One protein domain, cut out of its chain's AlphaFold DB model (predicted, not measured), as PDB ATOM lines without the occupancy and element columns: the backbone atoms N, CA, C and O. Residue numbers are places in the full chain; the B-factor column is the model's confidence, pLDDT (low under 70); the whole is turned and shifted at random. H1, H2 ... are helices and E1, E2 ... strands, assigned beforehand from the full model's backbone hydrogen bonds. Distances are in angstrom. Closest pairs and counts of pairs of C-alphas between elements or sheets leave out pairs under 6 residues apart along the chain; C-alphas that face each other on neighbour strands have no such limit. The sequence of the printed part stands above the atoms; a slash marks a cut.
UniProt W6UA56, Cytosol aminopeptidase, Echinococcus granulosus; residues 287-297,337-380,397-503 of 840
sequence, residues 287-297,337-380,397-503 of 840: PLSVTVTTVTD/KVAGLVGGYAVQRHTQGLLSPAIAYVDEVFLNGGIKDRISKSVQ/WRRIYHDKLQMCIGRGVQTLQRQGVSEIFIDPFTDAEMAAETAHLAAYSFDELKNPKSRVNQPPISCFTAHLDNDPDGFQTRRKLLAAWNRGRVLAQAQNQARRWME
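What this domain is: This is residues 287 to 297, 337 to 380 and 397 to 503 of the 840 residues of the protein "Cytosol aminopeptidase" of Echinococcus granulosus (UniProt W6UA56). A small, strongly twisted sheet of five strands has helices on both faces: H3 and H4 cover one face, and H1 stands on the opposite one. The 30-residue helix H5 packs on H4 and only grazes the sheet, H2 sits by the hairpin of E2 and E3, and residues 449 to 454 stick out as a free loop tip. The printed part has 162 residues with five named helices and five named strands, in the order E1 E2 E3 H1 H2 H3 E4 H4 E5 H5; the class is mixed, helices and strands. The sheet is mixed and branched at E2, which has E1 and E3 as antiparallel neighbours and E4 as a parallel one, while E5 is the parallel neighbour of E4. The whole is compact, with a radius of gyration of the C-alphas of 16.5 A and spans of 50 by 34 by 33 A.

How they stand to each other: E1, residues 288 to 296, is antiparallel to E2, residues 337 to 348, with N 293 and O 341 3.0 A apart, within hydrogen-bond range. E2 and E3, residues 352 to 355, form a hairpin, with N 354 and O 346 2.8 A apart. E1 lies on one side of E2, E3 and E4 on the other side. H1, residues 357 to 367, stands up from the sheet at 51 degrees, at a height of 9.4 A; its closest C-alphas to E2 are those of Ile 359 and Gly 343, 5.8 A apart. H2, residues 370 to 379, only just touches H1, with 3 pairs of C-alphas within 8 A and only at the corner by their link; the closest C-alphas are those of Asp 363 and Ile 371, 5.8 A apart. H3, residues 402 to 419, is on the face opposite to H1, at a height of 7.3 A; the C-alphas of Val 342 in E2 and Gly 412 in H3, their closest, are 5.8 A apart. E4, residues 424 to 426, is parallel to E2, with N 425 and O 340 2.8 A apart. H4, residues 432 to 443, is on the same face as H3 and touches it at a steep tilt of 45 degrees, the C-alphas of Gly 410 and Ala 442 being closest at 4.8 A. E5, residues 461 to 463, is parallel to E4, with N 462 and O 424 2.9 A apart; E4, H4 and E5 form a strand-helix-strand unit, two parallel neighbour strands with a helix between, with a right-handed crossover. H5, residues 474 to 503, touches H4 the same way at a shallow tilt of 34.5 degrees, only just short of steep; their closest C-alphas, of Glu 433 and Gly 488, are 4.1 A apart. H5 is apart from H1, H2 and H3. In H1, H3, H4 and H5 every O i to N i+4 pair is within hydrogen-bond range; in H2, 5 of 6 are.

Where its parts are: E1 begins at C-alpha 288, (179.470, 257.648, 164.709), and is 25.7 A long. E2 measures 33.4 A, E3 10.0 A, H1 14.4 A and H2 14.9 A. H3 is 25.7 A long, E4 6.6 A, H4 16.3 A and E5 7.1 A. H5 runs 41.7 A, from C-alpha 474 at (172.576, 271.244, 142.029) to C-alpha 503 at (183.546, 286.778, 179.120).

The domain as a whole: The two C-alphas farthest apart, those of Thr 351 and Leu 449, are 51.3 A from each other. Residues 298 to 336 are not printed, with 7.4 A between C-alphas 297 and 337; residues 381 to 396 are not printed either, with 22.9 A between C-alphas 380 and 397. Of the links that are printed whole, H4 to E5 is long, with 17 residues, 444 to 460. The mean pLDDT of the printed part is 75.8; residues 287 to 297, 337 to 338, 343 to 367, 369 to 380 and 397 to 401 are under 70.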
ATOM      1  N   PRO A 287     177.833 253.294 165.874       32.94
ATOM      2  CA  PRO A 287     178.912 254.192 166.271       32.94
ATOM      3  C   PRO A 287     179.143 255.248 165.179       32.94
ATOM      4  O   PRO A 287     179.331 254.924 164.003       32.94
ATOM      5  N   LEU A 288     179.132 256.522 165.577       33.28
ATOM      6  CA  LEU A 288     179.470 257.648 164.709       33.28
ATOM      7  C   LEU A 288     180.966 257.944 164.767       33.28
ATOM      8  O   LEU A 288     181.524 258.128 165.848       33.28
ATOM      9  N   SER A 289     181.582 258.081 163.594       33.28
ATOM     10  CA  SER A 289     182.942 258.594 163.440       33.28
ATOM     11  C   SER A 289     182.941 259.803 162.506       33.28
ATOM     12  O   SER A 289     182.605 259.692 161.324       33.28
ATOM     13  N   VAL A 290     183.356 260.966 163.010       31.23
ATOM     14  CA  VAL A 290     183.746 262.079 162.132       31.23
ATOM     15  C   VAL A 290     185.093 261.764 161.524       31.23
ATOM     16  O   VAL A 290     186.015 261.371 162.237       31.23
ATOM     17  N   THR A 291     185.189 261.970 160.215       35.41
ATOM     18  CA  THR A 291     186.461 261.960 159.503       35.41
ATOM     19  C   THR A 291     186.868 263.407 159.287       35.41
ATOM     20  O   THR A 291     186.274 264.120 158.477       35.41
ATOM     21  N   VAL A 292     187.876 263.849 160.035       34.28
ATOM     22  CA  VAL A 292     188.578 265.097 159.729       34.28
ATOM     23  C   VAL A 292     189.597 264.787 158.638       34.28
ATOM     24  O   VAL A 292     190.443 263.918 158.842       34.28
ATOM     25  N   THR A 293     189.511 265.495 157.513       38.31
ATOM     26  CA  THR A 293     190.432 265.376 156.373       38.31
ATOM     27  C   THR A 293     191.140 266.707 156.154       38.31
ATOM     28  O   THR A 293     190.490 267.717 155.903       38.31
ATOM     29  N   THR A 294     192.470 266.721 156.201       29.52
ATOM     30  CA  THR A 294     193.284 267.874 155.781       29.52
ATOM     31  C   THR A 294     193.762 267.710 154.344       29.52
ATOM     32  O   THR A 294     194.215 266.628 153.975       29.52
ATOM     33  N   VAL A 295     193.734 268.791 153.564       33.09
ATOM     34  CA  VAL A 295     194.364 268.882 152.241       33.09
ATOM     35  C   VAL A 295     195.568 269.822 152.338       33.09
ATOM     36  O   VAL A 295     195.464 270.939 152.853       33.09
ATOM     37  N   THR A 296     196.724 269.366 151.855       27.44
ATOM     38  CA  THR A 296     197.996 270.103 151.900       27.44
ATOM     39  C   THR A 296     198.624 270.189 150.513       27.44
ATOM     40  O   THR A 296     198.906 269.150 149.915       27.44
ATOM     41  N   ASP A 297     198.932 271.398 150.039       27.70
ATOM     42  CA  ASP A 297     199.746 271.586 148.836       27.70
ATOM     43  C   ASP A 297     201.225 271.360 149.159       27.70
ATOM     44  O   ASP A 297     201.879 272.169 149.823       27.70
ATOM     45  N   LYS A 337     199.468 274.814 155.391       51.72
ATOM     46  CA  LYS A 337     198.287 273.975 155.647       51.72
ATOM     47  C   LYS A 337     197.051 274.615 155.014       51.72
ATOM     48  O   LYS A 337     196.523 275.577 155.560       51.72
ATOM     49  N   VAL A 338     196.624 274.095 153.864       69.31
ATOM     50  CA  VAL A 338     195.739 274.807 152.924       69.31
ATOM     51  C   VAL A 338     194.274 274.809 153.366       69.31
ATOM     52  O   VAL A 338     193.690 275.879 153.527       69.31
ATOM     53  N   ALA A 339     193.679 273.639 153.602       71.94
ATOM     54  CA  ALA A 339     192.284 273.542 154.036       71.94
ATOM     55  C   ALA A 339     192.005 272.258 154.827       71.94
ATOM     56  O   ALA A 339     192.654 271.229 154.629       71.94
ATOM     57  N   GLY A 340     191.007 272.311 155.705       73.94
ATOM     58  CA  GLY A 340     190.408 271.145 156.348       73.94
ATOM     59  C   GLY A 340     188.961 270.936 155.910       73.94
ATOM     60  O   GLY A 340     188.251 271.899 155.641       73.94
ATOM     61  N   LEU A 341     188.511 269.686 155.876       74.94
ATOM     62  CA  LEU A 341     187.118 269.291 155.676       74.94
ATOM     63  C   LEU A 341     186.639 268.502 156.898       74.94
ATOM     64  O   LEU A 341     187.258 267.508 157.291       74.94
ATOM     65  N   VAL A 342     185.513 268.926 157.471       75.06
ATOM     66  CA  VAL A 342     184.746 268.164 158.461       75.06
ATOM     67  C   VAL A 342     183.595 267.478 157.740       75.06
ATOM     68  O   VAL A 342     182.665 268.132 157.270       75.06
ATOM     69  N   GLY A 343     183.651 266.153 157.671       69.94
ATOM     70  CA  GLY A 343     182.570 265.316 157.163       69.94
ATOM     71  C   GLY A 343     182.458 264.020 157.963       69.94
ATOM     72  O   GLY A 343     183.230 263.768 158.892       69.94
ATOM     73  N   GLY A 344     181.461 263.199 157.654       65.56
ATOM     74  CA  GLY A 344     181.084 262.077 158.509       65.56
ATOM     75  C   GLY A 344     181.065 260.732 157.804       65.56
ATOM     76  O   GLY A 344     180.855 260.622 156.595       65.56
ATOM     77  N   TYR A 345     181.228 259.694 158.616       60.97
ATOM     78  CA  TYR A 345     180.984 258.317 158.234       60.97
ATOM     79  C   TYR A 345     180.268 257.586 159.374       60.97
ATOM     80  O   TYR A 345     180.710 257.620 160.526       60.97
ATOM     81  N   ALA A 346     179.147 256.945 159.054       58.53
ATOM     82  CA  ALA A 346     178.321 256.209 160.007       58.53
ATOM     83  C   ALA A 346     178.325 254.712 159.673       58.53
ATOM     84  O   ALA A 346     178.115 254.339 158.519       58.53
ATOM     85  N   VAL A 347     178.532 253.851 160.672       53.69
ATOM     86  CA  VAL A 347     178.594 252.388 160.495       53.69
ATOM     87  C   VAL A 347     177.383 251.721 161.130       53.69
ATOM     88  O   VAL A 347     177.217 251.785 162.346       53.69
ATOM     89  N   GLN A 348     176.583 251.006 160.338       50.41
ATOM     90  CA  GLN A 348     175.693 249.978 160.881       50.41
ATOM     91  C   GLN A 348     176.521 248.702 161.055       50.41
ATOM     92  O   GLN A 348     177.344 248.384 160.188       50.41
ATOM     93  N   ARG A 349     176.356 247.981 162.173       50.69
ATOM     94  CA  ARG A 349     177.114 246.741 162.393       50.69
ATOM     95  C   ARG A 349     176.866 245.763 161.230       50.69
ATOM     96  O   ARG A 349     175.750 245.628 160.736       50.69
ATOM     97  N   HIS A 350     177.963 245.179 160.749       45.56
ATOM     98  CA  HIS A 350     178.069 244.116 159.737       45.56
ATOM     99  C   HIS A 350     177.396 244.289 158.356       45.56
ATOM    100  O   HIS A 350     177.587 243.415 157.513       45.56
ATOM    101  N   THR A 351     176.687 245.384 158.056       46.81
ATOM    102  CA  THR A 351     175.845 245.469 156.839       46.81
ATOM    103  C   THR A 351     176.282 246.494 155.788       46.81
ATOM    104  O   THR A 351     176.391 246.110 154.627       46.81
ATOM    105  N   GLN A 352     176.563 247.756 156.142       52.25
ATOM    106  CA  GLN A 352     177.259 248.751 155.293       52.25
ATOM    107  C   GLN A 352     177.473 250.072 156.058       52.25
ATOM    108  O   GLN A 352     176.735 250.392 156.989       52.25
ATOM    109  N   GLY A 353     178.480 250.855 155.655       57.97
ATOM    110  CA  GLY A 353     178.726 252.191 156.204       57.97
ATOM    111  C   GLY A 353     178.389 253.311 155.219       57.97
ATOM    112  O   GLY A 353     178.696 253.214 154.030       57.97
ATOM    113  N   LEU A 354     177.776 254.379 155.723       64.62
ATOM    114  CA  LEU A 354     177.301 255.531 154.962       64.62
ATOM    115  C   LEU A 354     178.293 256.698 155.080       64.62
ATOM    116  O   LEU A 354     178.508 257.225 156.170       64.62
ATOM    117  N   LEU A 355     178.867 257.126 153.953       64.88
ATOM    118  CA  LEU A 355     179.618 258.385 153.861       64.88
ATOM    119  C   LEU A 355     178.639 259.571 153.796       64.88
ATOM    120  O   LEU A 355     177.529 259.448 153.269       64.88
ATOM    121  N   SER A 356     179.041 260.728 154.314       67.31
ATOM    122  CA  SER A 356     178.346 261.993 154.057       67.31
ATOM    123  C   SER A 356     178.648 262.497 152.632       67.31
ATOM    124  O   SER A 356     179.664 262.084 152.066       67.31
ATOM    125  N   PRO A 357     177.800 263.342 152.010       67.12
ATOM    126  CA  PRO A 357     177.968 263.748 150.609       67.12
ATOM    127  C   PRO A 357     179.347 264.337 150.279       67.12
ATOM    128  O   PRO A 357     179.909 264.028 149.227       67.12
ATOM    129  N   ALA A 358     179.943 265.115 151.188       65.25
ATOM    130  CA  ALA A 358     181.287 265.655 151.014       65.25
ATOM    131  C   ALA A 358     182.362 264.562 151.032       65.25
ATOM    132  O   ALA A 358     183.241 264.551 150.173       65.25
ATOM    133  N   ILE A 359     182.286 263.619 151.977       67.38
ATOM    134  CA  ILE A 359     183.265 262.528 152.075       67.38
ATOM    135  C   ILE A 359     183.078 261.527 150.930       67.38
ATOM    136  O   ILE A 359     184.070 261.020 150.421       67.38
ATOM    137  N   ALA A 360     181.847 261.280 150.473       64.06
ATOM    138  CA  ALA A 360     181.569 260.463 149.292       64.06
ATOM    139  C   ALA A 360     182.197 261.065 148.027       64.06
ATOM    140  O   ALA A 360     182.894 260.361 147.300       64.06
ATOM    141  N   TYR A 361     182.025 262.373 147.814       61.56
ATOM    142  CA  TYR A 361     182.668 263.099 146.719       61.56
ATOM    143  C   TYR A 361     184.201 263.061 146.820       61.56
ATOM    144  O   TYR A 361     184.873 262.808 145.823       61.56
ATOM    145  N   VAL A 362     184.772 263.254 148.016       64.25
ATOM    146  CA  VAL A 362     186.230 263.170 148.214       64.25
ATOM    147  C   VAL A 362     186.763 261.752 147.970       64.25
ATOM    148  O   VAL A 362     187.803 261.592 147.328       64.25
ATOM    149  N   ASP A 363     186.046 260.727 148.436       65.19
ATOM    150  CA  ASP A 363     186.372 259.315 148.223       65.19
ATOM    151  C   ASP A 363     186.379 258.951 146.733       65.19
ATOM    152  O   ASP A 363     187.324 258.341 146.238       65.19
ATOM    153  N   GLU A 364     185.341 259.353 146.003       64.88
ATOM    154  CA  GLU A 364     185.178 259.047 144.585       64.88
ATOM    155  C   GLU A 364     186.166 259.824 143.704       64.88
ATOM    156  O   GLU A 364     186.899 259.214 142.930       64.88
ATOM    157  N   VAL A 365     186.232 261.151 143.853       63.94
ATOM    158  CA  VAL A 365     186.954 262.039 142.923       63.94
ATOM    159  C   VAL A 365     188.464 262.073 143.170       63.94
ATOM    160  O   VAL A 365     189.231 262.199 142.218       63.94
ATOM    161  N   PHE A 366     188.915 261.968 144.426       63.00
ATOM    162  CA  PHE A 366     190.336 262.132 144.776       63.00
ATOM    163  C   PHE A 366     191.008 260.843 145.260       63.00
ATOM    164  O   PHE A 366     192.237 260.759 145.256       63.00
ATOM    165  N   LEU A 367     190.233 259.846 145.697       63.47
ATOM    166  CA  LEU A 367     190.751 258.624 146.323       63.47
ATOM    167  C   LEU A 367     190.307 257.335 145.613       63.47
ATOM    168  O   LEU A 367     190.690 256.251 146.058       63.47
ATOM    169  N   ASN A 368     189.548 257.445 144.515       70.50
ATOM    170  CA  ASN A 368     189.046 256.342 143.691       70.50
ATOM    171  C   ASN A 368     188.360 255.216 144.506       70.50
ATOM    172  O   ASN A 368     188.573 254.034 144.236       70.50
ATOM    173  N   GLY A 369     187.570 255.569 145.527       60.94
ATOM    174  CA  GLY A 369     186.854 254.624 146.402       60.94
ATOM    175  C   GLY A 369     187.671 254.067 147.579       60.94
ATOM    176  O   GLY A 369     187.203 253.193 148.316       60.94
ATOM    177  N   GLY A 370     188.901 254.551 147.776       63.00
ATOM    178  CA  GLY A 370     189.840 254.026 148.764       63.00
ATOM    179  C   GLY A 370     189.442 254.185 150.240       63.00
ATOM    180  O   GLY A 370     190.090 253.561 151.084       63.00
ATOM    181  N   ILE A 371     188.432 254.990 150.591       62.09
ATOM    182  CA  ILE A 371     187.896 255.112 151.960       62.09
ATOM    183  C   ILE A 371     186.981 253.926 152.277       62.09
ATOM    184  O   ILE A 371     187.182 253.273 153.306       62.09
ATOM    185  N   LYS A 372     186.026 253.598 151.393       59.22
ATOM    186  CA  LYS A 372     185.093 252.462 151.576       59.22
ATOM    187  C   LYS A 372     185.845 251.160 151.856       59.22
ATOM    188  O   LYS A 372     185.516 250.445 152.807       59.22
ATOM    189  N   ASP A 373     186.912 250.908 151.103       60.69
ATOM    190  CA  ASP A 373     187.760 249.722 151.245       60.69
ATOM    191  C   ASP A 373     188.544 249.678 152.563       60.69
ATOM    192  O   ASP A 373     188.678 248.615 153.175       60.69
ATOM    193  N   ARG A 374     189.090 250.817 153.015       63.00
ATOM    194  CA  ARG A 374     189.857 250.892 154.270       63.00
ATOM    195  C   ARG A 374     188.967 250.643 155.474       63.00
ATOM    196  O   ARG A 374     189.352 249.880 156.360       63.00
ATOM    197  N   ILE A 375     187.791 251.267 155.511       56.84
ATOM    198  CA  ILE A 375     186.946 251.168 156.699       56.84
ATOM    199  C   ILE A 375     186.294 249.785 156.785       56.84
ATOM    200  O   ILE A 375     186.318 249.187 157.861       56.84
ATOM    201  N   SER A 376     185.866 249.207 155.656       54.84
ATOM    202  CA  SER A 376     185.375 247.818 155.596       54.84
ATOM    203  C   SER A 376     186.372 246.810 156.192       54.84
ATOM    204  O   SER A 376     185.976 245.935 156.958       54.84
ATOM    205  N   LYS A 377     187.678 246.982 155.932       55.50
ATOM    206  CA  LYS A 377     188.755 246.156 156.517       55.50
ATOM    207  C   LYS A 377     188.972 246.399 158.016       55.50
ATOM    208  O   LYS A 377     189.400 245.494 158.723       55.50
ATOM    209  N   SER A 378     188.700 247.605 158.514       50.38
ATOM    210  CA  SER A 378     188.857 247.937 159.941       50.38
ATOM    211  C   SER A 378     187.721 247.397 160.820       50.38
ATOM    212  O   SER A 378     187.975 246.952 161.937       50.38
ATOM    213  N   VAL A 379     186.484 247.384 160.309       49.53
ATOM    214  CA  VAL A 379     185.289 246.926 161.043       49.53
ATOM    215  C   VAL A 379     185.294 245.406 161.247       49.53
ATOM    216  O   VAL A 379     184.836 244.931 162.280       49.53
ATOM    217  N   GLN A 380     185.889 244.643 160.323       49.62
ATOM    218  CA  GLN A 380     186.044 243.185 160.437       49.62
ATOM    219  C   GLN A 380     186.959 242.728 161.593       49.62
ATOM    220  O   GLN A 380     186.915 241.562 161.962       49.62
ATOM    221  N   TRP A 397     171.339 259.711 157.036       64.94
ATOM    222  CA  TRP A 397     171.728 260.852 157.871       64.94
ATOM    223  C   TRP A 397     170.543 261.450 158.654       64.94
ATOM    224  O   TRP A 397     170.726 261.912 159.772       64.94
ATOM    225  N   ARG A 398     169.304 261.302 158.153       60.44
ATOM    226  CA  ARG A 398     168.064 261.696 158.859       60.44
ATOM    227  C   ARG A 398     167.739 260.863 160.110       60.44
ATOM    228  O   ARG A 398     166.789 261.184 160.813       60.44
ATOM    229  N   ARG A 399     168.455 259.759 160.351       56.78
ATOM    230  CA  ARG A 399     168.281 258.860 161.510       56.78
ATOM    231  C   ARG A 399     169.391 259.018 162.557       56.78
ATOM    232  O   ARG A 399     169.448 258.239 163.503       56.78
ATOM    233  N   ILE A 400     170.285 259.990 162.381       64.25
ATOM    234  CA  ILE A 400     171.351 260.314 163.332       64.25
ATOM    235  C   ILE A 400     170.843 261.396 164.287       64.25
ATOM    236  O   ILE A 400     170.222 262.365 163.857       64.25
ATOM    237  N   TYR A 401     171.105 261.234 165.585       64.69
ATOM    238  CA  TYR A 401     170.732 262.238 166.579       64.69
ATOM    239  C   TYR A 401     171.512 263.544 166.365       64.69
ATOM    240  O   TYR A 401     172.737 263.525 166.201       64.69
ATOM    241  N   HIS A 402     170.798 264.674 166.395       72.69
ATOM    242  CA  HIS A 402     171.384 265.997 166.178       72.69
ATOM    243  C   HIS A 402     172.475 266.311 167.214       72.69
ATOM    244  O   HIS A 402     173.549 266.740 166.813       72.69
ATOM    245  N   ASP A 403     172.281 266.001 168.503       70.50
ATOM    246  CA  ASP A 403     173.282 266.231 169.562       70.50
ATOM    247  C   ASP A 403     174.633 265.555 169.249       70.50
ATOM    248  O   ASP A 403     175.696 266.173 169.342       70.50
ATOM    249  N   LYS A 404     174.609 264.292 168.802       71.94
ATOM    250  CA  LYS A 404     175.822 263.551 168.438       71.94
ATOM    251  C   LYS A 404     176.486 264.150 167.213       71.94
ATOM    252  O   LYS A 404     177.711 264.245 167.206       71.94
ATOM    253  N   LEU A 405     175.709 264.586 166.221       74.75
ATOM    254  CA  LEU A 405     176.226 265.269 165.037       74.75
ATOM    255  C   LEU A 405     176.832 266.642 165.387       74.75
ATOM    256  O   LEU A 405     177.907 266.967 164.885       74.75
ATOM    257  N   GLN A 406     176.233 267.387 166.322       82.19
ATOM    258  CA  GLN A 406     176.765 268.652 166.833       82.19
ATOM    259  C   GLN A 406     178.123 268.451 167.534       82.19
ATOM    260  O   GLN A 406     179.126 269.053 167.148       82.19
ATOM    261  N   MET A 407     178.199 267.538 168.515       77.50
ATOM    262  CA  MET A 407     179.456 267.194 169.209       77.50
ATOM    263  C   MET A 407     180.564 266.791 168.226       77.50
ATOM    264  O   MET A 407     181.732 267.154 168.384       77.50
ATOM    265  N   CYS A 408     180.175 266.026 167.210       75.69
ATOM    266  CA  CYS A 408     181.010 265.546 166.123       75.69
ATOM    267  C   CYS A 408     181.598 266.695 165.284       75.69
ATOM    268  O   CYS A 408     182.823 266.802 165.169       75.69
ATOM    269  N   ILE A 409     180.748 267.577 164.746       81.75
ATOM    270  CA  ILE A 409     181.165 268.747 163.957       81.75
ATOM    271  C   ILE A 409     182.079 269.649 164.791       81.75
ATOM    272  O   ILE A 409     183.174 269.997 164.344       81.75
ATOM    273  N   GLY A 410     181.682 269.964 166.027       86.06
ATOM    274  CA  GLY A 410     182.430 270.873 166.892       86.06
ATOM    275  C   GLY A 410     183.835 270.374 167.236       86.06
ATOM    276  O   GLY A 410     184.806 271.125 167.125       86.06
ATOM    277  N   ARG A 411     183.987 269.082 167.562       79.88
ATOM    278  CA  ARG A 411     185.317 268.478 167.770       79.88
ATOM    279  C   ARG A 411     186.164 268.483 166.496       79.88
ATOM    280  O   ARG A 411     187.376 268.686 166.585       79.88
ATOM    281  N   GLY A 412     185.550 268.277 165.329       77.56
ATOM    282  CA  GLY A 412     186.222 268.370 164.031       77.56
ATOM    283  C   GLY A 412     186.813 269.759 163.781       77.56
ATOM    284  O   GLY A 412     188.011 269.883 163.522       77.56
ATOM    285  N   VAL A 413     186.003 270.806 163.964       86.62
ATOM    286  CA  VAL A 413     186.415 272.215 163.845       86.62
ATOM    287  C   VAL A 413     187.564 272.551 164.795       86.62
ATOM    288  O   VAL A 413     188.616 273.008 164.349       86.62
ATOM    289  N   GLN A 414     187.422 272.243 166.087       86.06
ATOM    290  CA  GLN A 414     188.462 272.522 167.086       86.06
ATOM    291  C   GLN A 414     189.773 271.776 166.804       86.06
ATOM    292  O   GLN A 414     190.859 272.274 167.106       86.06
ATOM    293  N   THR A 415     189.697 270.581 166.214       81.31
ATOM    294  CA  THR A 415     190.880 269.812 165.805       81.31
ATOM    295  C   THR A 415     191.603 270.505 164.650       81.31
ATOM    296  O   THR A 415     192.819 270.690 164.719       81.31
ATOM    297  N   LEU A 416     190.869 270.967 163.634       80.69
ATOM    298  CA  LEU A 416     191.419 271.712 162.498       80.69
ATOM    299  C   LEU A 416     192.012 273.071 162.911       80.69
ATOM    300  O   LEU A 416     193.103 273.425 162.456       80.69
ATOM    301  N   GLN A 417     191.367 273.799 163.828       85.12
ATOM    302  CA  GLN A 417     191.915 275.038 164.396       85.12
ATOM    303  C   GLN A 417     193.257 274.802 165.100       85.12
ATOM    304  O   GLN A 417     194.225 275.507 164.815       85.12
ATOM    305  N   ARG A 418     193.350 273.778 165.965       84.25
ATOM    306  CA  ARG A 418     194.604 273.392 166.646       84.25
ATOM    307  C   ARG A 418     195.690 272.939 165.669       84.25
ATOM    308  O   ARG A 418     196.870 273.137 165.938       84.25
ATOM    309  N   GLN A 419     195.307 272.344 164.540       80.56
ATOM    310  CA  GLN A 419     196.241 271.992 163.471       80.56
ATOM    311  C   GLN A 419     196.730 273.212 162.677       80.56
ATOM    312  O   GLN A 419     197.791 273.112 162.057       80.56
ATOM    313  N   GLY A 420     196.029 274.349 162.721       80.19
ATOM    314  CA  GLY A 420     196.437 275.592 162.062       80.19
ATOM    315  C   GLY A 420     196.196 275.603 160.549       80.19
ATOM    316  O   GLY A 420     197.064 276.052 159.807       80.19
ATOM    317  N   VAL A 421     195.060 275.068 160.083       81.06
ATOM    318  CA  VAL A 421     194.640 275.177 158.668       81.06
ATOM    319  C   VAL A 421     194.207 276.605 158.309       81.06
ATOM    320  O   VAL A 421     193.730 277.329 159.183       81.06
ATOM    321  N   SER A 422     194.334 277.015 157.040       82.19
ATOM    322  CA  SER A 422     193.884 278.344 156.586       82.19
ATOM    323  C   SER A 422     192.396 278.467 156.235       82.19
ATOM    324  O   SER A 422     191.905 279.587 156.197       82.19
ATOM    325  N   GLU A 423     191.665 277.371 156.019       86.88
ATOM    326  CA  GLU A 423     190.202 277.365 155.826       86.88
ATOM    327  C   GLU A 423     189.602 276.047 156.348       86.88
ATOM    328  O   GLU A 423     190.275 275.010 156.343       86.88
ATOM    329  N   ILE A 424     188.345 276.078 156.801       86.38
ATOM    330  CA  ILE A 424     187.570 274.900 157.199       86.38
ATOM    331  C   ILE A 424     186.292 274.809 156.355       86.38
ATOM    332  O   ILE A 424     185.438 275.688 156.392       86.38
ATOM    333  N   PHE A 425     186.109 273.690 155.663       86.31
ATOM    334  CA  PHE A 425     184.856 273.320 155.015       86.31
ATOM    335  C   PHE A 425     184.060 272.358 155.898       86.31
ATOM    336  O   PHE A 425     184.632 271.441 156.490       86.31
ATOM    337  N   ILE A 426     182.741 272.529 155.961       87.19
ATOM    338  CA  ILE A 426     181.830 271.658 156.718       87.19
ATOM    339  C   ILE A 426     180.818 271.033 155.758       87.19
ATOM    340  O   ILE A 426     180.181 271.740 154.974       87.19
ATOM    341  N   ASP A 427     180.651 269.714 155.820       82.00
ATOM    342  CA  ASP A 427     179.540 269.027 155.160       82.00
ATOM    343  C   ASP A 427     178.201 269.490 155.779       82.00
ATOM    344  O   ASP A 427     178.060 269.446 157.001       82.00
ATOM    345  N   PRO A 428     177.205 269.941 154.994       79.25
ATOM    346  CA  PRO A 428     175.891 270.304 155.532       79.25
ATOM    347  C   PRO A 428     175.070 269.103 156.046       79.25
ATOM    348  O   PRO A 428     174.030 269.307 156.673       79.25
ATOM    349  N   PHE A 429     175.494 267.862 155.785       78.25
ATOM    350  CA  PHE A 429     174.804 266.622 156.152       78.25
ATOM    351  C   PHE A 429     173.331 266.614 155.703       78.25
ATOM    352  O   PHE A 429     173.035 266.466 154.518       78.25
ATOM    353  N   THR A 430     172.397 266.758 156.645       73.25
ATOM    354  CA  THR A 430     170.950 266.906 156.403       73.25
ATOM    355  C   THR A 430     170.398 268.262 156.821       73.25
ATOM    356  O   THR A 430     169.230 268.531 156.554       73.25
ATOM    357  N   ASP A 431     171.205 269.095 157.477       84.00
ATOM    358  CA  ASP A 431     170.791 270.365 158.064       84.00
ATOM    359  C   ASP A 431     171.974 271.343 158.074       84.00
ATOM    360  O   ASP A 431     172.830 271.332 158.963       84.00
ATOM    361  N   ALA A 432     172.009 272.196 157.049       89.50
ATOM    362  CA  ALA A 432     173.044 273.207 156.893       89.50
ATOM    363  C   ALA A 432     172.938 274.345 157.923       89.50
ATOM    364  O   ALA A 432     173.950 274.992 158.178       89.50
ATOM    365  N   GLU A 433     171.759 274.594 158.514       92.00
ATOM    366  CA  GLU A 433     171.595 275.600 159.572       92.00
ATOM    367  C   GLU A 433     172.292 275.109 160.841       92.00
ATOM    368  O   GLU A 433     173.232 275.750 161.308       92.00
ATOM    369  N   MET A 434     171.921 273.921 161.325       90.00
ATOM    370  CA  MET A 434     172.537 273.300 162.502       90.00
ATOM    371  C   MET A 434     174.045 273.076 162.312       90.00
ATOM    372  O   MET A 434     174.826 273.335 163.231       90.00
ATOM    373  N   ALA A 435     174.484 272.639 161.124       89.69
ATOM    374  CA  ALA A 435     175.904 272.426 160.842       89.69
ATOM    375  C   ALA A 435     176.711 273.738 160.875       89.69
ATOM    376  O   ALA A 435     177.796 273.770 161.462       89.69
ATOM    377  N   ALA A 436     176.177 274.822 160.297       95.38
ATOM    378  CA  ALA A 436     176.797 276.145 160.349       95.38
ATOM    379  C   ALA A 436     176.856 276.682 161.779       95.38
ATOM    380  O   ALA A 436     177.915 277.123 162.226       95.38
ATOM    381  N   GLU A 437     175.728 276.622 162.485       94.00
ATOM    382  CA  GLU A 437     175.559 277.107 163.852       94.00
ATOM    383  C   GLU A 437     176.583 276.434 164.775       94.00
ATOM    384  O   GLU A 437     177.454 277.085 165.350       94.00
ATOM    385  N   THR A 438     176.601 275.101 164.778       92.00
ATOM    386  CA  THR A 438     177.564 274.295 165.539       92.00
ATOM    387  C   THR A 438     179.014 274.635 165.215       92.00
ATOM    388  O   THR A 438     179.828 274.782 166.125       92.00
ATOM    389  N   ALA A 439     179.366 274.738 163.930       94.12
ATOM    390  CA  ALA A 439     180.750 274.953 163.527       94.12
ATOM    391  C   ALA A 439     181.284 276.309 164.018       94.12
ATOM    392  O   ALA A 439     182.389 276.373 164.556       94.12
ATOM    393  N   HIS A 440     180.484 277.372 163.910       96.12
ATOM    394  CA  HIS A 440     180.861 278.708 164.377       96.12
ATOM    395  C   HIS A 440     180.831 278.828 165.912       96.12
ATOM    396  O   HIS A 440     181.668 279.524 166.486       96.12
ATOM    397  N   LEU A 441     179.922 278.127 166.601       94.25
ATOM    398  CA  LEU A 441     179.891 278.076 168.071       94.25
ATOM    399  C   LEU A 441     181.066 277.285 168.654       94.25
ATOM    400  O   LEU A 441     181.568 277.645 169.715       94.25
ATOM    401  N   ALA A 442     181.513 276.224 167.979       92.88
ATOM    402  CA  ALA A 442     182.642 275.405 168.415       92.88
ATOM    403  C   ALA A 442     184.010 276.027 168.102       92.88
ATOM    404  O   ALA A 442     184.977 275.718 168.800       92.88
ATOM    405  N   ALA A 443     184.084 276.876 167.071       93.75
ATOM    406  CA  ALA A 443     185.276 277.640 166.706       93.75
ATOM    407  C   ALA A 443     185.584 278.798 167.668       93.75
ATOM    408  O   ALA A 443     186.728 279.259 167.749       93.75
ATOM    409  N   TYR A 444     184.566 279.291 168.372       94.44
ATOM    410  CA  TYR A 444     184.673 280.454 169.238       94.44
ATOM    411  C   TYR A 444     185.692 280.256 170.372       94.44
ATOM    412  O   TYR A 444     185.733 279.219 171.034       94.44
ATOM    413  N   SER A 445     186.508 281.284 170.607       92.81
ATOM    414  CA  SER A 445     187.494 281.357 171.686       92.81
ATOM    415  C   SER A 445     187.572 282.800 172.166       92.81
ATOM    416  O   SER A 445     187.893 283.686 171.373       92.81
ATOM    417  N   PHE A 446     187.319 283.047 173.454       94.00
ATOM    418  CA  PHE A 446     187.613 284.345 174.053       94.00
ATOM    419  C   PHE A 446     189.117 284.438 174.359       94.00
ATOM    420  O   PHE A 446     189.631 283.927 175.361       94.00
ATOM    421  N   ASP A 447     189.863 285.044 173.436       94.88
ATOM    422  CA  ASP A 447     191.304 285.271 173.573       94.88
ATOM    423  C   ASP A 447     191.783 286.650 173.094       94.88
ATOM    424  O   ASP A 447     192.989 286.897 173.034       94.88
ATOM    425  N   GLU A 448     190.869 287.597 172.863       94.50
ATOM    426  CA  GLU A 448     191.207 288.965 172.445       94.50
ATOM    427  C   GLU A 448     192.143 289.688 173.431       94.50
ATOM    428  O   GLU A 448     193.031 290.428 173.010       94.50
ATOM    429  N   LEU A 449     192.053 289.386 174.730       95.25
ATOM    430  CA  LEU A 449     192.955 289.925 175.756       95.25
ATOM    431  C   LEU A 449     194.287 289.161 175.888       95.25
ATOM    432  O   LEU A 449     195.208 289.628 176.560       95.25
ATOM    433  N   LYS A 450     194.433 287.993 175.247       96.06
ATOM    434  CA  LYS A 450     195.705 287.254 175.203       96.06
ATOM    435  C   LYS A 450     196.643 287.888 174.175       96.06
ATOM    436  O   LYS A 450     196.213 288.534 173.215       96.06
ATOM    437  N   ASN A 451     197.945 287.644 174.346       96.25
ATOM    438  CA  ASN A 451     198.960 288.036 173.368       96.25
ATOM    439  C   ASN A 451     198.568 287.507 171.970       96.25
ATOM    440  O   ASN A 451     198.247 286.322 171.866       96.25
ATOM    441  N   PRO A 452     198.625 288.312 170.891       93.56
ATOM    442  CA  PRO A 452     198.238 287.871 169.548       93.56
ATOM    443  C   PRO A 452     198.894 286.562 169.082       93.56
ATOM    444  O   PRO A 452     198.273 285.798 168.353       93.56
ATOM    445  N   LYS A 453     200.120 286.259 169.536       91.81
ATOM    446  CA  LYS A 453     200.840 285.011 169.210       91.81
ATOM    447  C   LYS A 453     200.313 283.763 169.932       91.81
ATOM    448  O   LYS A 453     200.708 282.660 169.575       91.81
ATOM    449  N   SER A 454     199.484 283.931 170.964       92.00
ATOM    450  CA  SER A 454     198.900 282.852 171.774       92.00
ATOM    451  C   SER A 454     197.384 282.709 171.598       92.00
ATOM    452  O   SER A 454     196.757 281.963 172.349       92.00
ATOM    453  N   ARG A 455     196.786 283.451 170.659       92.12
ATOM    454  CA  ARG A 455     195.370 283.323 170.292       92.12
ATOM    455  C   ARG A 455     195.149 282.070 169.448       92.12
ATOM    456  O   ARG A 455     196.056 281.626 168.741       92.12
ATOM    457  N   VAL A 456     193.958 281.487 169.533       89.38
ATOM    458  CA  VAL A 456     193.579 280.337 168.706       89.38
ATOM    459  C   VAL A 456     193.424 280.805 167.258       89.38
ATOM    460  O   VAL A 456     192.912 281.890 166.996       89.38
ATOM    461  N   ASN A 457     193.878 279.994 166.302       85.62
ATOM    462  CA  ASN A 457     193.679 280.290 164.887       85.62
ATOM    463  C   ASN A 457     192.178 280.282 164.546       85.62
ATOM    464  O   ASN A 457     191.489 279.298 164.821       85.62
ATOM    465  N   GLN A 458     191.697 281.354 163.914       87.94
ATOM    466  CA  GLN A 458     190.302 281.535 163.501       87.94
ATOM    467  C   GLN A 458     190.200 281.524 161.964       87.94
ATOM    468  O   GLN A 458     190.098 282.587 161.348       87.94
ATOM    469  N   PRO A 459     190.298 280.346 161.315       87.88
ATOM    470  CA  PRO A 459     190.151 280.245 159.870       87.88
ATOM    471  C   PRO A 459     188.694 280.491 159.440       87.88
ATOM    472  O   PRO A 459     187.777 280.166 160.199       87.88
ATOM    473  N   PRO A 460     188.449 281.007 158.218       92.94
ATOM    474  CA  PRO A 460     187.117 281.035 157.620       92.94
ATOM    475  C   PRO A 460     186.462 279.646 157.616       92.94
ATOM    476  O   PRO A 460     187.134 278.630 157.416       92.94
ATOM    477  N   ILE A 461     185.142 279.625 157.834       95.06
ATOM    478  CA  ILE A 461     184.327 278.408 157.887       95.06
ATOM    479  C   ILE A 461     183.252 278.469 156.797       95.06
ATOM    480  O   ILE A 461     182.385 279.346 156.803       95.06
ATOM    481  N   SER A 462     183.297 277.509 155.877       93.19
ATOM    482  CA  SER A 462     182.549 277.511 154.616       93.19
ATOM    483  C   SER A 462     181.680 276.254 154.457       93.19
ATOM    484  O   SER A 462     182.081 275.147 154.819       93.19
ATOM    485  N   CYS A 463     180.493 276.395 153.860       91.56
ATOM    486  CA  CYS A 463     179.635 275.255 153.512       91.56
ATOM    487  C   CYS A 463     180.243 274.452 152.352       91.56
ATOM    488  O   CYS A 463     180.506 275.008 151.281       91.56
ATOM    489  N   PHE A 464     180.425 273.139 152.513       85.50
ATOM    490  CA  PHE A 464     180.935 272.291 151.439       85.50
ATOM    491  C   PHE A 464     179.846 271.986 150.401       85.50
ATOM    492  O   PHE A 464     178.961 271.162 150.624       85.50
ATOM    493  N   THR A 465     179.938 272.617 149.226       83.75
ATOM    494  CA  THR A 465     178.949 272.469 148.137       83.75
ATOM    495  C   THR A 465     179.517 271.912 146.828       83.75
ATOM    496  O   THR A 465     178.760 271.738 145.878       83.75
ATOM    497  N   ALA A 466     180.813 271.573 146.764       76.00
ATOM    498  CA  ALA A 466     181.476 271.140 145.521       76.00
ATOM    499  C   ALA A 466     180.891 269.845 144.917       76.00
ATOM    500  O   ALA A 466     180.865 269.667 143.702       76.00
ATOM    501  N   HIS A 467     180.320 268.973 145.755       72.94
ATOM    502  CA  HIS A 467     179.596 267.778 145.306       72.94
ATOM    503  C   HIS A 467     178.365 268.086 144.427       72.94
ATOM    504  O   HIS A 467     177.871 267.199 143.742       72.94
ATOM    505  N   LEU A 468     177.895 269.341 144.411       77.94
ATOM    506  CA  LEU A 468     176.784 269.828 143.590       77.94
ATOM    507  C   LEU A 468     177.247 270.587 142.332       77.94
ATOM    508  O   LEU A 468     176.420 271.229 141.692       77.94
ATOM    509  N   ASP A 469     178.549 270.640 142.009       75.56
ATOM    510  CA  ASP A 469     179.043 271.377 140.825       75.56
ATOM    511  C   ASP A 469     178.641 270.695 139.501       75.56
ATOM    512  O   ASP A 469     178.488 271.374 138.489       75.56
ATOM    513  N   ASN A 470     178.424 269.375 139.524       71.06
ATOM    514  CA  ASN A 470     178.092 268.551 138.351       71.06
ATOM    515  C   ASN A 470     176.645 268.005 138.361       71.06
ATOM    516  O   ASN A 470     176.292 267.191 137.510       71.06
ATOM    517  N   ASP A 471     175.822 268.411 139.330       73.88
ATOM    518  CA  ASP A 471     174.427 267.975 139.472       73.88
ATOM    519  C   ASP A 471     173.495 268.906 138.659       73.88
ATOM    520  O   ASP A 471     173.514 270.118 138.904       73.88
ATOM    521  N   PRO A 472     172.668 268.391 137.721       70.38
ATOM    522  CA  PRO A 472     171.697 269.190 136.966       70.38
ATOM    523  C   PRO A 472     170.738 270.023 137.834       70.38
ATOM    524  O   PRO A 472     170.420 271.155 137.469       70.38
ATOM    525  N   ASP A 473     170.329 269.510 138.999       77.19
ATOM    526  CA  ASP A 473     169.473 270.213 139.969       77.19
ATOM    527  C   ASP A 473     170.293 270.941 141.060       77.19
ATOM    528  O   ASP A 473     169.761 271.689 141.895       77.19
ATOM    529  N   GLY A 474     171.621 270.787 141.022       75.94
ATOM    530  CA  GLY A 474     172.576 271.244 142.029       75.94
ATOM    531  C   GLY A 474     172.538 272.745 142.307       75.94
ATOM    532  O   GLY A 474     172.797 273.161 143.436       75.94
ATOM    533  N   PHE A 475     172.149 273.577 141.334       80.94
ATOM    534  CA  PHE A 475     172.009 275.026 141.530       80.94
ATOM    535  C   PHE A 475     170.914 275.380 142.550       80.94
ATOM    536  O   PHE A 475     171.141 276.184 143.460       80.94
ATOM    537  N   GLN A 476     169.730 274.765 142.440       82.00
ATOM    538  CA  GLN A 476     168.626 275.044 143.364       82.00
ATOM    539  C   GLN A 476     168.927 274.502 144.763       82.00
ATOM    540  O   GLN A 476     168.700 275.197 145.758       82.00
ATOM    541  N   THR A 477     169.477 273.287 144.828       81.38
ATOM    542  CA  THR A 477     169.898 272.631 146.071       81.38
ATOM    543  C   THR A 477     170.973 273.449 146.783       81.38
ATOM    544  O   THR A 477     170.806 273.784 147.957       81.38
ATOM    545  N   ARG A 478     172.012 273.899 146.066       85.50
ATOM    546  CA  ARG A 478     173.056 274.784 146.604       85.50
ATOM    547  C   ARG A 478     172.485 276.084 147.146       85.50
ATOM    548  O   ARG A 478     172.844 276.475 148.250       85.50
ATOM    549  N   ARG A 479     171.581 276.746 146.413       87.44
ATOM    550  CA  ARG A 479     170.963 278.001 146.872       87.44
ATOM    551  C   ARG A 479     170.200 277.809 148.188       87.44
ATOM    552  O   ARG A 479     170.340 278.634 149.086       87.44
ATOM    553  N   LYS A 480     169.442 276.713 148.328       87.56
ATOM    554  CA  LYS A 480     168.728 276.367 149.573       87.56
ATOM    555  C   LYS A 480     169.700 276.064 150.724       87.56
ATOM    556  O   LYS A 480     169.523 276.600 151.814       87.56
ATOM    557  N   LEU A 481     170.745 275.272 150.473       87.31
ATOM    558  CA  LEU A 481     171.771 274.940 151.472       87.31
ATOM    559  C   LEU A 481     172.549 276.170 151.947       87.31
ATOM    560  O   LEU A 481     172.754 276.325 153.146       87.31
ATOM    561  N   LEU A 482     172.951 277.062 151.039       92.00
ATOM    562  CA  LEU A 482     173.666 278.293 151.389       92.00
ATOM    563  C   LEU A 482     172.782 279.279 152.163       92.00
ATOM    564  O   LEU A 482     173.282 279.947 153.063       92.00
ATOM    565  N   ALA A 483     171.478 279.343 151.876       91.38
ATOM    566  CA  ALA A 483     170.542 280.151 152.658       91.38
ATOM    567  C   ALA A 483     170.396 279.627 154.102       91.38
ATOM    568  O   ALA A 483     170.521 280.405 155.048       91.38
ATOM    569  N   ALA A 484     170.212 278.314 154.277       92.31
ATOM    570  CA  ALA A 484     170.154 277.677 155.597       92.31
ATOM    571  C   ALA A 484     171.486 277.809 156.364       92.31
ATOM    572  O   ALA A 484     171.495 278.205 157.527       92.31
ATOM    573  N   TRP A 485     172.621 277.592 155.689       95.69
ATOM    574  CA  TRP A 485     173.957 277.830 156.242       95.69
ATOM    575  C   TRP A 485     174.138 279.273 156.725       95.69
ATOM    576  O   TRP A 485     174.624 279.512 157.829       95.69
ATOM    577  N   ASN A 486     173.725 280.254 155.917       95.62
ATOM    578  CA  ASN A 486     173.853 281.663 156.272       95.62
ATOM    579  C   ASN A 486     172.995 282.026 157.494       95.62
ATOM    580  O   ASN A 486     173.442 282.791 158.344       95.62
ATOM    581  N   ARG A 487     171.803 281.431 157.618       95.69
ATOM    582  CA  ARG A 487     170.946 281.563 158.802       95.69
ATOM    583  C   ARG A 487     171.608 280.971 160.052       95.69
ATOM    584  O   ARG A 487     171.689 281.664 161.060       95.69
ATOM    585  N   GLY A 488     172.170 279.765 159.974       95.25
ATOM    586  CA  GLY A 488     172.884 279.144 161.100       95.25
ATOM    587  C   GLY A 488     174.144 279.909 161.518       95.25
ATOM    588  O   GLY A 488     174.418 280.065 162.706       95.25
ATOM    589  N   ARG A 489     174.871 280.479 160.547       96.94
ATOM    590  CA  ARG A 489     175.991 281.401 160.788       96.94
ATOM    591  C   ARG A 489     175.548 282.648 161.563       96.94
ATOM    592  O   ARG A 489     176.245 283.040 162.492       96.94
ATOM    593  N   VAL A 490     174.422 283.265 161.192       96.25
ATOM    594  CA  VAL A 490     173.871 284.446 161.885       96.25
ATOM    595  C   VAL A 490     173.487 284.114 163.329       96.25
ATOM    596  O   VAL A 490     173.893 284.836 164.235       96.25
ATOM    597  N   LEU A 491     172.794 282.993 163.559       94.81
ATOM    598  CA  LEU A 491     172.431 282.543 164.911       94.81
ATOM    599  C   LEU A 491     173.672 282.342 165.795       94.81
ATOM    600  O   LEU A 491     173.765 282.912 166.881       94.81
ATOM    601  N   ALA A 492     174.686 281.635 165.289       96.12
ATOM    602  CA  ALA A 492     175.932 281.442 166.022       96.12
ATOM    603  C   ALA A 492     176.721 282.735 166.270       96.12
ATOM    604  O   ALA A 492     177.403 282.848 167.287       96.12
ATOM    605  N   GLN A 493     176.666 283.711 165.359       96.00
ATOM    606  CA  GLN A 493     177.320 285.007 165.552       96.00
ATOM    607  C   GLN A 493     176.628 285.842 166.630       96.00
ATOM    608  O   GLN A 493     177.321 286.365 167.500       96.00
ATOM    609  N   ALA A 494     175.293 285.900 166.621       96.00
ATOM    610  CA  ALA A 494     174.509 286.517 167.687       96.00
ATOM    611  C   ALA A 494     174.843 285.885 169.050       96.00
ATOM    612  O   ALA A 494     175.243 286.567 169.988       96.00
ATOM    613  N   GLN A 495     174.805 284.561 169.152       95.12
ATOM    614  CA  GLN A 495     175.107 283.875 170.406       95.12
ATOM    615  C   GLN A 495     176.576 284.052 170.859       95.12
ATOM    616  O   GLN A 495     176.850 284.244 172.045       95.12
ATOM    617  N   ASN A 496     177.544 284.041 169.934       96.75
ATOM    618  CA  ASN A 496     178.951 284.315 170.252       96.75
ATOM    619  C   ASN A 496     179.199 285.778 170.680       96.75
ATOM    620  O   ASN A 496     180.152 286.034 171.416       96.75
ATOM    621  N   GLN A 497     178.352 286.728 170.274       97.31
ATOM    622  CA  GLN A 497     178.362 288.095 170.801       97.31
ATOM    623  C   GLN A 497     177.944 288.120 172.280       97.31
ATOM    624  O   GLN A 497     178.668 288.700 173.090       97.31
ATOM    625  N   ALA A 498     176.874 287.410 172.661       96.88
ATOM    626  CA  ALA A 498     176.499 287.259 174.072       96.88
ATOM    627  C   ALA A 498     177.642 286.648 174.904       96.88
ATOM    628  O   ALA A 498     177.951 287.149 175.985       96.88
ATOM    629  N   ARG A 499     178.325 285.618 174.375       95.88
ATOM    630  CA  ARG A 499     179.524 285.025 175.007       95.88
ATOM    631  C   ARG A 499     180.642 286.028 175.191       95.88
ATOM    632  O   ARG A 499     181.203 286.090 176.277       95.88
ATOM    633  N   ARG A 500     180.962 286.805 174.150       96.69
ATOM    634  CA  ARG A 500     182.031 287.805 174.219       96.69
ATOM    635  C   ARG A 500     181.783 288.754 175.379       96.69
ATOM    636  O   ARG A 500     182.661 288.899 176.216       96.69
ATOM    637  N   TRP A 501     180.594 289.343 175.459       97.69
ATOM    638  CA  TRP A 501     180.281 290.304 176.512       97.69
ATOM    639  C   TRP A 501     180.219 289.678 177.913       97.69
ATOM    640  O   TRP A 501     180.671 290.315 178.855       97.69
ATOM    641  N   MET A 502     179.757 288.431 178.062       96.19
ATOM    642  CA  MET A 502     179.810 287.718 179.351       96.19
ATOM    643  C   MET A 502     181.221 287.279 179.771       96.19
ATOM    644  O   MET A 502     181.478 287.112 180.960       96.19
ATOM    645  N   GLU A 503     182.143 287.090 178.826       95.19
ATOM    646  CA  GLU A 503     183.546 286.778 179.120       95.19
ATOM    647  C   GLU A 503     184.408 288.027 179.359       95.19
ATOM    648  O   GLU A 503     185.474 287.926 179.979       95.19
TER     649      GLU A 503